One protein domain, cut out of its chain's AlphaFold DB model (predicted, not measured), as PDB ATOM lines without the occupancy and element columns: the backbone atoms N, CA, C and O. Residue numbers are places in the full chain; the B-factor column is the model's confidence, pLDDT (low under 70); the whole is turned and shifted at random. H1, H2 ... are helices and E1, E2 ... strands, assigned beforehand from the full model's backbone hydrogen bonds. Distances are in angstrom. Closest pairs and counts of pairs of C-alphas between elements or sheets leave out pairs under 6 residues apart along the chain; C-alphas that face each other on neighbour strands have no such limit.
ATOM      1  N   ARG A   2     239.070  89.041 233.634       27.12
ATOM      2  CA  ARG A   2     240.250  89.371 232.812       27.12
ATOM      3  C   ARG A   2     240.351  88.350 231.691       27.12
ATOM      4  O   ARG A   2     240.435  87.154 231.951       27.12
ATOM      5  N   CYS A   3     240.276  88.828 230.457       27.34
ATOM      6  CA  CYS A   3     240.536  88.035 229.269       27.34
ATOM      7  C   CYS A   3     241.996  88.291 228.896       27.34
ATOM      8  O   CYS A   3     242.316  89.383 228.433       27.34
ATOM      9  N   ASN A   4     242.887  87.337 229.160       37.41
ATOM     10  CA  ASN A   4     244.272  87.454 228.721       37.41
ATOM     11  C   ASN A   4     244.396  86.845 227.330       37.41
ATOM     12  O   ASN A   4     244.398  85.626 227.176       37.41
ATOM     13  N   THR A   5     244.510  87.707 226.327       35.81
ATOM     14  CA  THR A   5     244.917  87.307 224.983       35.81
ATOM     15  C   THR A   5     246.417  87.548 224.872       35.81
ATOM     16  O   THR A   5     246.854  88.697 224.876       35.81
ATOM     17  N   TYR A   6     247.222  86.486 224.772       35.34
ATOM     18  CA  TYR A   6     248.617  86.637 224.359       35.34
ATOM     19  C   TYR A   6     248.652  87.036 222.885       35.34
ATOM     20  O   TYR A   6     248.102  86.367 222.003       35.34
ATOM     21  N   ILE A   7     249.285  88.171 222.615       41.38
ATOM     22  CA  ILE A   7     249.426  88.709 221.272       41.38
ATOM     23  C   ILE A   7     250.861  88.444 220.815       41.38
ATOM     24  O   ILE A   7     251.761  89.243 221.048       41.38
ATOM     25  N   HIS A   8     251.074  87.300 220.162       36.66
ATOM     26  CA  HIS A   8     252.298  87.047 219.409       36.66
ATOM     27  C   HIS A   8     252.087  87.539 217.969       36.66
ATOM     28  O   HIS A   8     251.444  86.881 217.154       36.66
ATOM     29  N   LEU A   9     252.557  88.751 217.670       42.28
ATOM     30  CA  LEU A   9     252.369  89.435 216.382       42.28
ATOM     31  C   LEU A   9     253.428  89.043 215.344       42.28
ATOM     32  O   LEU A   9     254.013  89.896 214.687       42.28
ATOM     33  N   LYS A  10     253.692  87.741 215.196       37.56
ATOM     34  CA  LYS A  10     254.746  87.234 214.302       37.56
ATOM     35  C   LYS A  10     254.238  86.732 212.946       37.56
ATOM     36  O   LYS A  10     254.966  86.023 212.263       37.56
ATOM     37  N   ASN A  11     253.014  87.084 212.536       38.19
ATOM     38  CA  ASN A  11     252.472  86.653 211.246       38.19
ATOM     39  C   ASN A  11     252.201  87.850 210.316       38.19
ATOM     40  O   ASN A  11     251.283  88.633 210.557       38.19
ATOM     41  N   LYS A  12     253.007  87.986 209.249       47.41
ATOM     42  CA  LYS A  12     252.998  89.101 208.272       47.41
ATOM     43  C   LYS A  12     251.700  89.221 207.446       47.41
ATOM     44  O   LYS A  12     251.545  90.198 206.720       47.41
ATOM     45  N   LEU A  13     250.781  88.256 207.551       39.09
ATOM     46  CA  LEU A  13     249.567  88.158 206.727       39.09
ATOM     47  C   LEU A  13     248.291  88.722 207.379       39.09
ATOM     48  O   LEU A  13     247.294  88.896 206.690       39.09
ATOM     49  N   CYS A  14     248.292  89.016 208.684       48.72
ATOM     50  CA  CYS A  14     247.116  89.558 209.376       48.72
ATOM     51  C   CYS A  14     247.295  91.047 209.673       48.72
ATOM     52  O   CYS A  14     248.314  91.455 210.235       48.72
ATOM     53  N   ASN A  15     246.283  91.859 209.358       69.50
ATOM     54  CA  ASN A  15     246.240  93.244 209.803       69.50
ATOM     55  C   ASN A  15     246.133  93.270 211.337       69.50
ATOM     56  O   ASN A  15     245.120  92.908 211.934       69.50
ATOM     57  N   VAL A  16     247.234  93.658 211.974       73.38
ATOM     58  CA  VAL A  16     247.414  93.713 213.430       73.38
ATOM     59  C   VAL A  16     246.295  94.493 214.114       73.38
ATOM     60  O   VAL A  16     245.828  94.097 215.184       73.38
ATOM     61  N   LEU A  17     245.848  95.574 213.476       77.62
ATOM     62  CA  LEU A  17     244.820  96.461 214.002       77.62
ATOM     63  C   LEU A  17     243.448  95.786 214.037       77.62
ATOM     64  O   LEU A  17     242.724  95.958 215.011       77.62
ATOM     65  N   ASP A  18     243.125  94.947 213.053       81.50
ATOM     66  CA  ASP A  18     241.845  94.230 213.019       81.50
ATOM     67  C   ASP A  18     241.768  93.208 214.158       81.50
ATOM     68  O   ASP A  18     240.766  93.120 214.871       81.50
ATOM     69  N   ARG A  19     242.871  92.494 214.420       84.62
ATOM     70  CA  ARG A  19     242.954  91.567 215.559       84.62
ATOM     71  C   ARG A  19     242.884  92.304 216.897       84.62
ATOM     72  O   ARG A  19     242.237  91.820 217.823       84.62
ATOM     73  N   LEU A  20     243.530  93.467 217.006       85.56
ATOM     74  CA  LEU A  20     243.426  94.319 218.192       85.56
ATOM     75  C   LEU A  20     242.007  94.848 218.394       85.56
ATOM     76  O   LEU A  20     241.564  94.920 219.534       85.56
ATOM     77  N   ASN A  21     241.280  95.154 217.320       87.44
ATOM     78  CA  ASN A  21     239.902  95.623 217.403       87.44
ATOM     79  C   ASN A  21     238.973  94.557 218.010       87.44
ATOM     80  O   ASN A  21     238.202  94.853 218.917       87.44
ATOM     81  N   VAL A  22     239.116  93.289 217.605       89.31
ATOM     82  CA  VAL A  22     238.358  92.169 218.203       89.31
ATOM     83  C   VAL A  22     238.643  92.036 219.703       89.31
ATOM     84  O   VAL A  22     237.740  91.802 220.510       89.31
ATOM     85  N   ILE A  23     239.907  92.200 220.101       88.00
ATOM     86  CA  ILE A  23     240.308  92.145 221.512       88.00
ATOM     87  C   ILE A  23     239.734  93.343 222.272       88.00
ATOM     88  O   ILE A  23     239.199  93.158 223.363       88.00
ATOM     89  N   ALA A  24     239.805  94.541 221.693       91.00
ATOM     90  CA  ALA A  24     239.251  95.761 222.261       91.00
ATOM     91  C   ALA A  24     237.746  95.626 222.523       91.00
ATOM     92  O   ALA A  24     237.313  95.857 223.651       91.00
ATOM     93  N   GLU A  25     236.971  95.154 221.541       90.62
ATOM     94  CA  GLU A  25     235.537  94.908 221.718       90.62
ATOM     95  C   GLU A  25     235.271  93.898 222.843       90.62
ATOM     96  O   GLU A  25     234.431  94.141 223.708       90.62
ATOM     97  N   SER A  26     236.016  92.788 222.884       90.62
ATOM     98  CA  SER A  26     235.873  91.773 223.937       90.62
ATOM     99  C   SER A  26     236.177  92.326 225.333       90.62
ATOM    100  O   SER A  26     235.504  91.979 226.303       90.62
ATOM    101  N   VAL A  27     237.196  93.180 225.448       89.19
ATOM    102  CA  VAL A  27     237.590  93.813 226.710       89.19
ATOM    103  C   VAL A  27     236.509  94.781 227.172       89.19
ATOM    104  O   VAL A  27     236.015  94.617 228.285       89.19
ATOM    105  N   VAL A  28     236.101  95.724 226.318       91.06
ATOM    106  CA  VAL A  28     235.104  96.750 226.657       91.06
ATOM    107  C   VAL A  28     233.773  96.101 227.037       91.06
ATOM    108  O   VAL A  28     233.215  96.431 228.084       91.06
ATOM    109  N   LYS A  29     233.321  95.089 226.281       89.94
ATOM    110  CA  LYS A  29     232.124  94.303 226.624       89.94
ATOM    111  C   LYS A  29     232.232  93.602 227.977       89.94
ATOM    112  O   LYS A  29     231.235  93.458 228.664       89.94
ATOM    113  N   LYS A  30     233.418  93.174 228.415       85.69
ATOM    114  CA  LYS A  30     233.580  92.481 229.709       85.69
ATOM    115  C   LYS A  30     233.742  93.423 230.892       85.69
ATOM    116  O   LYS A  30     233.344  93.070 232.002       85.69
ATOM    117  N   THR A  31     234.402  94.558 230.700       86.38
ATOM    118  CA  THR A  31     234.710  95.486 231.793       86.38
ATOM    119  C   THR A  31     233.623  96.527 232.001       86.38
ATOM    120  O   THR A  31     233.471  97.010 233.123       86.38
ATOM    121  N   GLY A  32     232.896  96.881 230.939       89.44
ATOM    122  CA  GLY A  32     232.126  98.116 230.898       89.44
ATOM    123  C   GLY A  32     233.034  99.346 231.000       89.44
ATOM    124  O   GLY A  32     234.265  99.242 231.008       89.44
ATOM    125  N   PHE A  33     232.407 100.509 231.105       91.00
ATOM    126  CA  PHE A  33     233.041 101.780 231.446       91.00
ATOM    127  C   PHE A  33     232.113 102.567 232.372       91.00
ATOM    128  O   PHE A  33     230.922 102.260 232.483       91.00
ATOM    129  N   PHE A  34     232.676 103.556 233.059       90.38
ATOM    130  CA  PHE A  34     231.929 104.400 233.980       90.38
ATOM    131  C   PHE A  34     231.040 105.406 233.238       90.38
ATOM    132  O   PHE A  34     231.498 106.081 232.314       90.38
ATOM    133  N   VAL A  35     229.789 105.529 233.678       88.00
ATOM    134  CA  VAL A  35     228.811 106.521 233.223       88.00
ATOM    135  C   VAL A  35     228.039 107.020 234.438       88.00
ATOM    136  O   VAL A  35     227.518 106.224 235.215       88.00
ATOM    137  N   ASN A  36     227.933 108.338 234.592       86.56
ATOM    138  CA  ASN A  36     227.256 108.989 235.720       86.56
ATOM    139  C   ASN A  36     225.834 109.482 235.391       86.56
ATOM    140  O   ASN A  36     225.274 110.304 236.118       86.56
ATOM    141  N   ARG A  37     225.271 109.015 234.276       82.06
ATOM    142  CA  ARG A  37     223.905 109.299 233.843       82.06
ATOM    143  C   ARG A  37     223.240 107.992 233.393       82.06
ATOM    144  O   ARG A  37     223.938 107.150 232.827       82.06
ATOM    145  N   PRO A  38     221.926 107.808 233.618       81.31
ATOM    146  CA  PRO A  38     221.192 106.704 233.006       81.31
ATOM    147  C   PRO A  38     221.268 106.757 231.477       81.31
ATOM    148  O   PRO A  38     221.534 107.810 230.890       81.31
ATOM    149  N   ASP A  39     220.993 105.616 230.849       79.19
ATOM    150  CA  ASP A  39     220.960 105.487 229.396       79.19
ATOM    151  C   ASP A  39     220.020 106.534 228.777       79.19
ATOM    152  O   ASP A  39     218.895 106.761 229.235       79.19
ATOM    153  N   SER A  40     220.499 107.189 227.720       77.62
ATOM    154  CA  SER A  40     219.723 108.182 226.985       77.62
ATOM    155  C   SER A  40     218.469 107.539 226.381       77.62
ATOM    156  O   SER A  40     218.523 106.425 225.861       77.62
ATOM    157  N   TYR A  41     217.338 108.254 226.376       78.44
ATOM    158  CA  TYR A  41     216.067 107.736 225.840       78.44
ATOM    159  C   TYR A  41     216.173 107.270 224.375       78.44
ATOM    160  O   TYR A  41     215.491 106.333 223.963       78.44
ATOM    161  N   CYS A  42     217.077 107.863 223.589       75.25
ATOM    162  CA  CYS A  42     217.367 107.421 222.222       75.25
ATOM    163  C   CYS A  42     217.821 105.955 222.139       75.25
ATOM    164  O   CYS A  42     217.450 105.273 221.186       75.25
ATOM    165  N   ASN A  43     218.536 105.449 223.147       74.69
ATOM    166  CA  ASN A  43     219.017 104.065 223.186       74.69
ATOM    167  C   ASN A  43     217.868 103.085 223.457       74.69
ATOM    168  O   ASN A  43     217.909 101.945 223.007       74.69
ATOM    169  N   VAL A  44     216.807 103.545 224.129       76.25
ATOM    170  CA  VAL A  44     215.566 102.776 224.318       76.25
ATOM    171  C   VAL A  44     214.781 102.684 223.007       76.25
ATOM    172  O   VAL A  44     214.219 101.640 222.692       76.25
ATOM    173  N   LEU A  45     214.754 103.767 222.223       77.25
ATOM    174  CA  LEU A  45     214.053 103.807 220.934       77.25
ATOM    175  C   LEU A  45     214.780 103.032 219.828       77.25
ATOM    176  O   LEU A  45     214.136 102.489 218.931       77.25
ATOM    177  N   ARG A  46     216.117 103.027 219.854       76.56
ATOM    178  CA  ARG A  46     216.978 102.367 218.864       76.56
ATOM    179  C   ARG A  46     218.038 101.522 219.575       76.56
ATOM    180  O   ARG A  46     219.196 101.942 219.646       76.56
ATOM    181  N   PRO A  47     217.649 100.355 220.109       79.75
ATOM    182  CA  PRO A  47     218.590  99.483 220.793       79.75
ATOM    183  C   PRO A  47     219.631  98.953 219.803       79.75
ATOM    184  O   PRO A  47     219.286  98.445 218.738       79.75
ATOM    185  N   ASP A  48     220.907  99.061 220.168       87.38
ATOM    186  CA  ASP A  48     222.008  98.419 219.453       87.38
ATOM    187  C   ASP A  48     222.413  97.129 220.182       87.38
ATOM    188  O   ASP A  48     222.592  97.114 221.404       87.38
ATOM    189  N   GLU A  49     222.570  96.031 219.441       87.31
ATOM    190  CA  GLU A  49     222.945  94.730 220.011       87.31
ATOM    191  C   GLU A  49     224.274  94.801 220.774       87.31
ATOM    192  O   GLU A  49     224.401  94.220 221.853       87.31
ATOM    193  N   LYS A  50     225.252  95.573 220.277       86.31
ATOM    194  CA  LYS A  50     226.548  95.711 220.947       86.31
ATOM    195  C   LYS A  50     226.413  96.440 222.281       86.31
ATOM    196  O   LYS A  50     227.130  96.089 223.216       86.31
ATOM    197  N   TRP A  51     225.515  97.424 222.382       87.00
ATOM    198  CA  TRP A  51     225.243  98.136 223.636       87.00
ATOM    199  C   TRP A  51     224.654  97.210 224.701       87.00
ATOM    200  O   TRP A  51     225.072  97.247 225.858       87.00
ATOM    201  N   ASN A  52     223.733  96.334 224.301       85.00
ATOM    202  CA  ASN A  52     223.074  95.399 225.213       85.00
ATOM    203  C   ASN A  52     224.034  94.336 225.772       85.00
ATOM    204  O   ASN A  52     223.843  93.852 226.884       85.00
ATOM    205  N   GLU A  53     225.090  93.998 225.031       87.62
ATOM    206  CA  GLU A  53     226.149  93.082 225.474       87.62
ATOM    207  C   GLU A  53     227.233  93.750 226.336       87.62
ATOM    208  O   GLU A  53     228.169  93.083 226.793       87.62
ATOM    209  N   LEU A  54     227.163  95.068 226.541       89.19
ATOM    210  CA  LEU A  54     228.142  95.784 227.344       89.19
ATOM    211  C   LEU A  54     227.994  95.391 228.821       89.19
ATOM    212  O   LEU A  54     226.934  95.556 229.422       89.19
ATOM    213  N   GLY A  55     229.082  94.921 229.421       86.44
ATOM    214  CA  GLY A  55     229.184  94.588 230.838       86.44
ATOM    215  C   GLY A  55     229.337  95.816 231.735       86.44
ATOM    216  O   GLY A  55     228.987  96.941 231.367       86.44
ATOM    217  N   GLY A  56     229.883  95.602 232.931       85.88
ATOM    218  CA  GLY A  56     229.844  96.582 234.018       85.88
ATOM    219  C   GLY A  56     228.671  96.333 234.968       85.88
ATOM    220  O   GLY A  56     227.904  95.386 234.797       85.88
ATOM    221  N   CYS A  57     228.541  97.182 235.985       85.25
ATOM    222  CA  CYS A  57     227.423  97.150 236.927       85.25
ATOM    223  C   CYS A  57     226.492  98.326 236.628       85.25
ATOM    224  O   CYS A  57     226.911  99.477 236.734       85.25
ATOM    225  N   VAL A  58     225.253  98.052 236.218       86.00
ATOM    226  CA  VAL A  58     224.256  99.099 235.958       86.00
ATOM    227  C   VAL A  58     223.635  99.535 237.284       86.00
ATOM    228  O   VAL A  58     223.158  98.705 238.056       86.00
ATOM    229  N   ILE A  59     223.640 100.839 237.534       86.06
ATOM    230  CA  ILE A  59     223.052 101.490 238.709       86.06
ATOM    231  C   ILE A  59     221.986 102.496 238.260       86.06
ATOM    232  O   ILE A  59     221.930 102.883 237.096       86.06
ATOM    233  N   SER A  60     221.137 102.967 239.176       82.94
ATOM    234  CA  SER A  60     220.071 103.931 238.842       82.94
ATOM    235  C   SER A  60     220.598 105.229 238.222       82.94
ATOM    236  O   SER A  60     219.914 105.862 237.420       82.94
ATOM    237  N   THR A  61     221.822 105.617 238.571       84.50
ATOM    238  CA  THR A  61     222.485 106.823 238.075       84.50
ATOM    239  C   THR A  61     223.425 106.558 236.899       84.50
ATOM    240  O   THR A  61     224.138 107.472 236.517       84.50
ATOM    241  N   GLY A  62     223.463 105.351 236.319       87.88
ATOM    242  CA  GLY A  62     224.326 105.034 235.177       87.88
ATOM    243  C   GLY A  62     225.000 103.668 235.272       87.88
ATOM    244  O   GLY A  62     224.339 102.650 235.462       87.88
ATOM    245  N   ARG A  63     226.321 103.618 235.098       87.38
ATOM    246  CA  ARG A  63     227.077 102.363 235.003       87.38
ATOM    247  C   ARG A  63     228.446 102.481 235.653       87.38
ATOM    248  O   ARG A  63     229.128 103.485 235.495       87.38
ATOM    249  N   LEU A  64     228.872 101.425 236.332       86.56
ATOM    250  CA  LEU A  64     230.193 101.306 236.934       86.56
ATOM    251  C   LEU A  64     231.061 100.332 236.140       86.56
ATOM    252  O   LEU A  64     230.606  99.271 235.702       86.56
ATOM    253  N   GLN A  65     232.337 100.682 235.991       87.75
ATOM    254  CA  GLN A  65     233.340  99.812 235.391       87.75
ATOM    255  C   GLN A  65     233.758  98.729 236.391       87.75
ATOM    256  O   GLN A  65     234.270  99.020 237.466       87.75
ATOM    257  N   THR A  66     233.592  97.460 236.024       83.38
ATOM    258  CA  THR A  66     233.836  96.313 236.923       83.38
ATOM    259  C   THR A  66     235.146  95.582 236.630       83.38
ATOM    260  O   THR A  66     235.390  94.477 237.120       83.38
ATOM    261  N   GLY A  67     235.997  96.136 235.766       81.06
ATOM    262  CA  GLY A  67     237.272  95.520 235.425       81.06
ATOM    263  C   GLY A  67     238.214  96.456 234.689       81.06
ATOM    264  O   GLY A  67     237.807  97.476 234.153       81.06
ATOM    265  N   VAL A  68     239.489  96.078 234.641       83.62
ATOM    266  CA  VAL A  68     240.546  96.857 233.992       83.62
ATOM    267  C   VAL A  68     241.340  95.979 233.036       83.62
ATOM    268  O   VAL A  68     241.601  94.803 233.325       83.62
ATOM    269  N   LEU A  69     241.742  96.560 231.906       84.12
ATOM    270  CA  LEU A  69     242.734  95.967 231.025       84.12
ATOM    271  C   LEU A  69     244.125  96.305 231.551       84.12
ATOM    272  O   LEU A  69     244.463  97.471 231.721       84.12
ATOM    273  N   ARG A  70     244.945  95.276 231.763       84.19
ATOM    274  CA  ARG A  70     246.363  95.441 232.070       84.19
ATOM    275  C   ARG A  70     247.181  94.987 230.871       84.19
ATOM    276  O   ARG A  70     247.130  93.818 230.500       84.19
ATOM    277  N   THR A  71     247.951  95.901 230.304       80.81
ATOM    278  CA  THR A  71     248.979  95.603 229.305       80.81
ATOM    279  C   THR A  71     250.330  95.543 230.003       80.81
ATOM    280  O   THR A  71     250.682  96.475 230.720       80.81
ATOM    281  N   ASN A  72     251.086  94.469 229.796       74.56
ATOM    282  CA  ASN A  72     252.475  94.401 230.241       74.56
ATOM    283  C   ASN A  72     253.385  94.663 229.038       74.56
ATOM    284  O   ASN A  72     253.136  94.137 227.952       74.56
ATOM    285  N   CYS A  73     254.431  95.458 229.246       71.38
ATOM    286  CA  CYS A  73     255.497  95.668 228.278       71.38
ATOM    287  C   CYS A  73     256.704  94.824 228.695       71.38
ATOM    288  O   CYS A  73     257.128  94.917 229.842       71.38
ATOM    289  N   VAL A  74     257.226  93.998 227.787       55.94
ATOM    290  CA  VAL A  74     258.525  93.319 227.965       55.94
ATOM    291  C   VAL A  74     259.578  93.929 227.033       55.94
ATOM    292  O   VAL A  74     260.721  94.063 227.442       55.94
ATOM    293  N   ASP A  75     259.172  94.402 225.844       58.31
ATOM    294  CA  ASP A  75     260.110  94.870 224.811       58.31
ATOM    295  C   ASP A  75     259.976  96.370 224.488       58.31
ATOM    296  O   ASP A  75     260.954  97.108 224.544       58.31
ATOM    297  N   CYS A  76     258.779  96.848 224.112       65.56
ATOM    298  CA  CYS A  76     258.598  98.234 223.669       65.56
ATOM    299  C   CYS A  76     257.249  98.852 224.055       65.56
ATOM    300  O   CYS A  76     256.169  98.305 223.784       65.56
ATOM    301  N   LEU A  77     257.337 100.049 224.640       78.25
ATOM    302  CA  LEU A  77     256.194 100.871 225.025       78.25
ATOM    303  C   LEU A  77     255.284 101.165 223.819       78.25
ATOM    304  O   LEU A  77     254.061 101.157 223.947       78.25
ATOM    305  N   ASP A  78     255.870 101.307 222.631       77.38
ATOM    306  CA  ASP A  78     255.209 101.582 221.354       77.38
ATOM    307  C   ASP A  78     254.045 100.612 221.052       77.38
ATOM    308  O   ASP A  78     252.931 101.025 220.700       77.38
ATOM    309  N   ARG A  79     254.258  99.301 221.256       81.56
ATOM    310  CA  ARG A  79     253.219  98.273 221.045       81.56
ATOM    311  C   ARG A  79     252.127  98.355 222.104       81.56
ATOM    312  O   ARG A  79     250.952  98.163 221.784       81.56
ATOM    313  N   THR A  80     252.499  98.639 223.352       84.75
ATOM    314  CA  THR A  80     251.521  98.778 224.438       84.75
ATOM    315  C   THR A  80     250.652 100.016 224.267       84.75
ATOM    316  O   THR A  80     249.436  99.896 224.402       84.75
ATOM    317  N   ASN A  81     251.225 101.152 223.859       88.50
ATOM    318  CA  ASN A  81     250.474 102.377 223.603       88.50
ATOM    319  C   ASN A  81     249.487 102.187 222.441       88.50
ATOM    320  O   ASN A  81     248.317 102.536 222.553       88.50
ATOM    321  N   THR A  82     249.911 101.519 221.362       86.62
ATOM    322  CA  THR A  82     249.022 101.198 220.229       86.62
ATOM    323  C   THR A  82     247.871 100.274 220.643       86.62
ATOM    324  O   THR A  82     246.723 100.487 220.251       86.62
ATOM    325  N   ALA A  83     248.140  99.253 221.462       88.38
ATOM    326  CA  ALA A  83     247.094  98.370 221.975       88.38
ATOM    327  C   ALA A  83     246.106  99.116 222.892       88.38
ATOM    328  O   ALA A  83     244.895  98.917 222.783       88.38
ATOM    329  N   GLN A  84     246.609  99.997 223.762       91.50
ATOM    330  CA  GLN A  84     245.784 100.841 224.627       91.50
ATOM    331  C   GLN A  84     244.941 101.835 223.823       91.50
ATOM    332  O   GLN A  84     243.761 101.988 224.122       91.50
ATOM    333  N   PHE A  85     245.497 102.443 222.770       92.50
ATOM    334  CA  PHE A  85     244.762 103.305 221.843       92.50
ATOM    335  C   PHE A  85     243.585 102.569 221.199       92.50
ATOM    336  O   PHE A  85     242.470 103.084 221.188       92.50
ATOM    337  N   MET A  86     243.790 101.338 220.714       92.00
ATOM    338  CA  MET A  86     242.714 100.544 220.104       92.00
ATOM    339  C   MET A  86     241.566 100.270 221.081       92.00
ATOM    340  O   MET A  86     240.393 100.372 220.718       92.00
ATOM    341  N   VAL A  87     241.899  99.959 222.335       93.25
ATOM    342  CA  VAL A  87     240.912  99.725 223.397       93.25
ATOM    343  C   VAL A  87     240.207 101.025 223.781       93.25
ATOM    344  O   VAL A  87     238.983 101.040 223.890       93.25
ATOM    345  N   GLY A  88     240.954 102.125 223.909       94.69
ATOM    346  CA  GLY A  88     240.419 103.457 224.184       94.69
ATOM    347  C   GLY A  88     239.470 103.942 223.091       94.69
ATOM    348  O   GLY A  88     238.374 104.397 223.391       94.69
ATOM    349  N   LYS A  89     239.828 103.750 221.817       94.69
ATOM    350  CA  LYS A  89     238.992 104.084 220.656       94.69
ATOM    351  C   LYS A  89     237.680 103.300 220.665       94.69
ATOM    352  O   LYS A  89     236.630 103.856 220.344       94.69
ATOM    353  N   CYS A  90     237.738 102.014 221.019       94.31
ATOM    354  CA  CYS A  90     236.549 101.186 221.175       94.31
ATOM    355  C   CYS A  90     235.667 101.720 222.312       94.31
ATOM    356  O   CYS A  90     234.498 102.005 222.078       94.31
ATOM    357  N   ALA A  91     236.230 101.951 223.503       94.81
ATOM    358  CA  ALA A  91     235.496 102.508 224.638       94.81
ATOM    359  C   ALA A  91     234.861 103.874 224.316       94.81
ATOM    360  O   ALA A  91     233.686 104.085 224.616       94.81
ATOM    361  N   LEU A  92     235.592 104.754 223.624       95.31
ATOM    362  CA  LEU A  92     235.106 106.057 223.171       95.31
ATOM    363  C   LEU A  92     233.876 105.926 222.266       95.31
ATOM    364  O   LEU A  92     232.927 106.689 222.409       95.31
ATOM    365  N   ALA A  93     233.844 104.938 221.366       94.25
ATOM    366  CA  ALA A  93     232.679 104.708 220.516       94.25
ATOM    367  C   ALA A  93     231.421 104.372 221.338       94.25
ATOM    368  O   ALA A  93     230.348 104.912 221.074       94.25
ATOM    369  N   TYR A  94     231.543 103.534 222.373       92.69
ATOM    370  CA  TYR A  94     230.412 103.251 223.261       92.69
ATOM    371  C   TYR A  94     230.021 104.466 224.109       92.69
ATOM    372  O   TYR A  94     228.834 104.694 224.327       92.69
ATOM    373  N   GLN A  95     230.987 105.264 224.569       92.81
ATOM    374  CA  GLN A  95     230.713 106.497 225.312       92.81
ATOM    375  C   GLN A  95     229.932 107.504 224.458       92.81
ATOM    376  O   GLN A  95     228.914 108.029 224.904       92.81
ATOM    377  N   LEU A  96     230.351 107.725 223.209       92.00
ATOM    378  CA  LEU A  96     229.658 108.609 222.268       92.00
ATOM    379  C   LEU A  96     228.241 108.112 221.951       92.00
ATOM    380  O   LEU A  96     227.313 108.918 221.893       92.00
ATOM    381  N   TYR A  97     228.061 106.797 221.798       90.12
ATOM    382  CA  TYR A  97     226.738 106.192 221.627       90.12
ATOM    383  C   TYR A  97     225.858 106.388 222.874       90.12
ATOM    384  O   TYR A  97     224.710 106.805 222.763       90.12
ATOM    385  N   SER A  98     226.406 106.194 224.080       87.88
ATOM    386  CA  SER A  98     225.696 106.440 225.347       87.88
ATOM    387  C   SER A  98     225.180 107.878 225.468       87.88
ATOM    388  O   SER A  98     224.110 108.113 226.033       87.88
ATOM    389  N   LEU A  99     225.946 108.837 224.940       88.38
ATOM    390  CA  LEU A  99     225.608 110.261 224.908       88.38
ATOM    391  C   LEU A  99     224.644 110.636 223.768       88.38
ATOM    392  O   LEU A  99     224.221 111.786 223.697       88.38
ATOM    393  N   GLY A 100     224.305 109.698 222.877       86.62
ATOM    394  CA  GLY A 100     223.460 109.949 221.708       86.62
ATOM    395  C   GLY A 100     224.141 110.769 220.607       86.62
ATOM    396  O   GLY A 100     223.453 111.371 219.789       86.62
ATOM    397  N   LEU A 101     225.479 110.824 220.587       87.81
ATOM    398  CA  LEU A 101     226.254 111.592 219.600       87.81
ATOM    399  C   LEU A 101     226.497 110.824 218.295       87.81
ATOM    400  O   LEU A 101     226.766 111.438 217.265       87.81
ATOM    401  N   ILE A 102     226.420 109.492 218.338       89.44
ATOM    402  CA  ILE A 102     226.535 108.614 217.171       89.44
ATOM    403  C   ILE A 102     225.462 107.524 217.225       89.44
ATOM    404  O   ILE A 102     225.102 107.059 218.304       89.44
ATOM    405  N   ASP A 103     224.987 107.078 216.061       87.00
ATOM    406  CA  ASP A 103     223.888 106.105 215.963       87.00
ATOM    407  C   ASP A 103     224.279 104.669 216.339       87.00
ATOM    408  O   ASP A 103     223.408 103.845 216.607       87.00
ATOM    409  N   LYS A 104     225.574 104.334 216.298       89.31
ATOM    410  CA  LYS A 104     226.098 102.991 216.595       89.31
ATOM    411  C   LYS A 104     227.404 103.096 217.376       89.31
ATOM    412  O   LYS A 104     228.189 103.991 217.065       89.31
ATOM    413  N   PRO A 105     227.716 102.165 218.296       90.50
ATOM    414  CA  PRO A 105     228.973 102.138 219.050       90.50
ATOM    415  C   PRO A 105     230.142 101.634 218.178       90.50
ATOM    416  O   PRO A 105     230.803 100.640 218.474       90.50
ATOM    417  N   ASN A 106     230.378 102.303 217.050       89.62
ATOM    418  CA  ASN A 106     231.474 102.038 216.131       89.62
ATOM    419  C   ASN A 106     231.994 103.359 215.567       89.62
ATOM    420  O   ASN A 106     231.262 104.099 214.915       89.62
TER     421      ASN A 106
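What this domain is: This is residues 2 to 106 of the 407 residues of the protein "SAC domain-containing protein" of Meleagris gallopavo (UniProt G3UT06). Two helices, the long H4 and the shorter H1, cross near their middles as an X. The two-strand hairpin E1 and E2, with the short helices H2 and H3 and their links, gathers toward one end of the long axis, while residues 10 to 15 stick out at the other. The printed part has 105 residues, with four named helices and two named strands in the order H1, H2, H3, E1, E2, H4; the sheet, order E1 - E2, is antiparallel and the class is mostly helix. The whole is only just compact, close to loose, with a radius of gyration of the C-alphas of 15.1 A, and elongated, spanning 45 by 25 by 18 A.

Where its parts are: E1 is residues 57 to 59, beginning at C-alpha 57 (227.423, 97.150, 236.927), and E2 is residues 62 to 64. H4, residues 77 to 98, is 31.0 A long and ends at C-alpha 98 (225.696, 106.440, 225.347). H1, residues 16 to 31, is 22.4 A long and begins at C-alpha 16 (247.414, 93.713, 213.430). H2 is residues 41 to 45 and H3 is residues 49 to 52.

How they stand to each other: In the hairpin E1 and E2, N 59 and O 62 are 2.8 A apart and N 57 and O 64 are 3.0 A apart, within hydrogen-bond range. E1 is apart from H4. H1 and H4 touch, H4 with residues 83 to 91 alone; the closest C-alphas, of Ala 24 and Val 87, are 4.4 A apart. Their lines stand at a steep tilt of 55 degrees, the same way. H2 is close to H4 but not clearly touching, with the closest C-alphas, of Asn 43 and Ser 98, 7.4 A apart. H3 is likewise close to H4 but not clearly touching, with the closest C-alphas, of Trp 51 and Tyr 94, 7.3 A apart. In H1, H2 and H4 every O i to N i+4 pair is within hydrogen-bond range; H3 is too short for such a pair.

The domain as a whole: The two C-alphas farthest apart, of Lys 12 and Ser 60, are 47.3 A apart. The printed part has no cut, and the link E2 to H4 is long, 12 residues. Mean pLDDT of the printed part is 79.2; residues 2 to 15 and 74 to 76 are under 70.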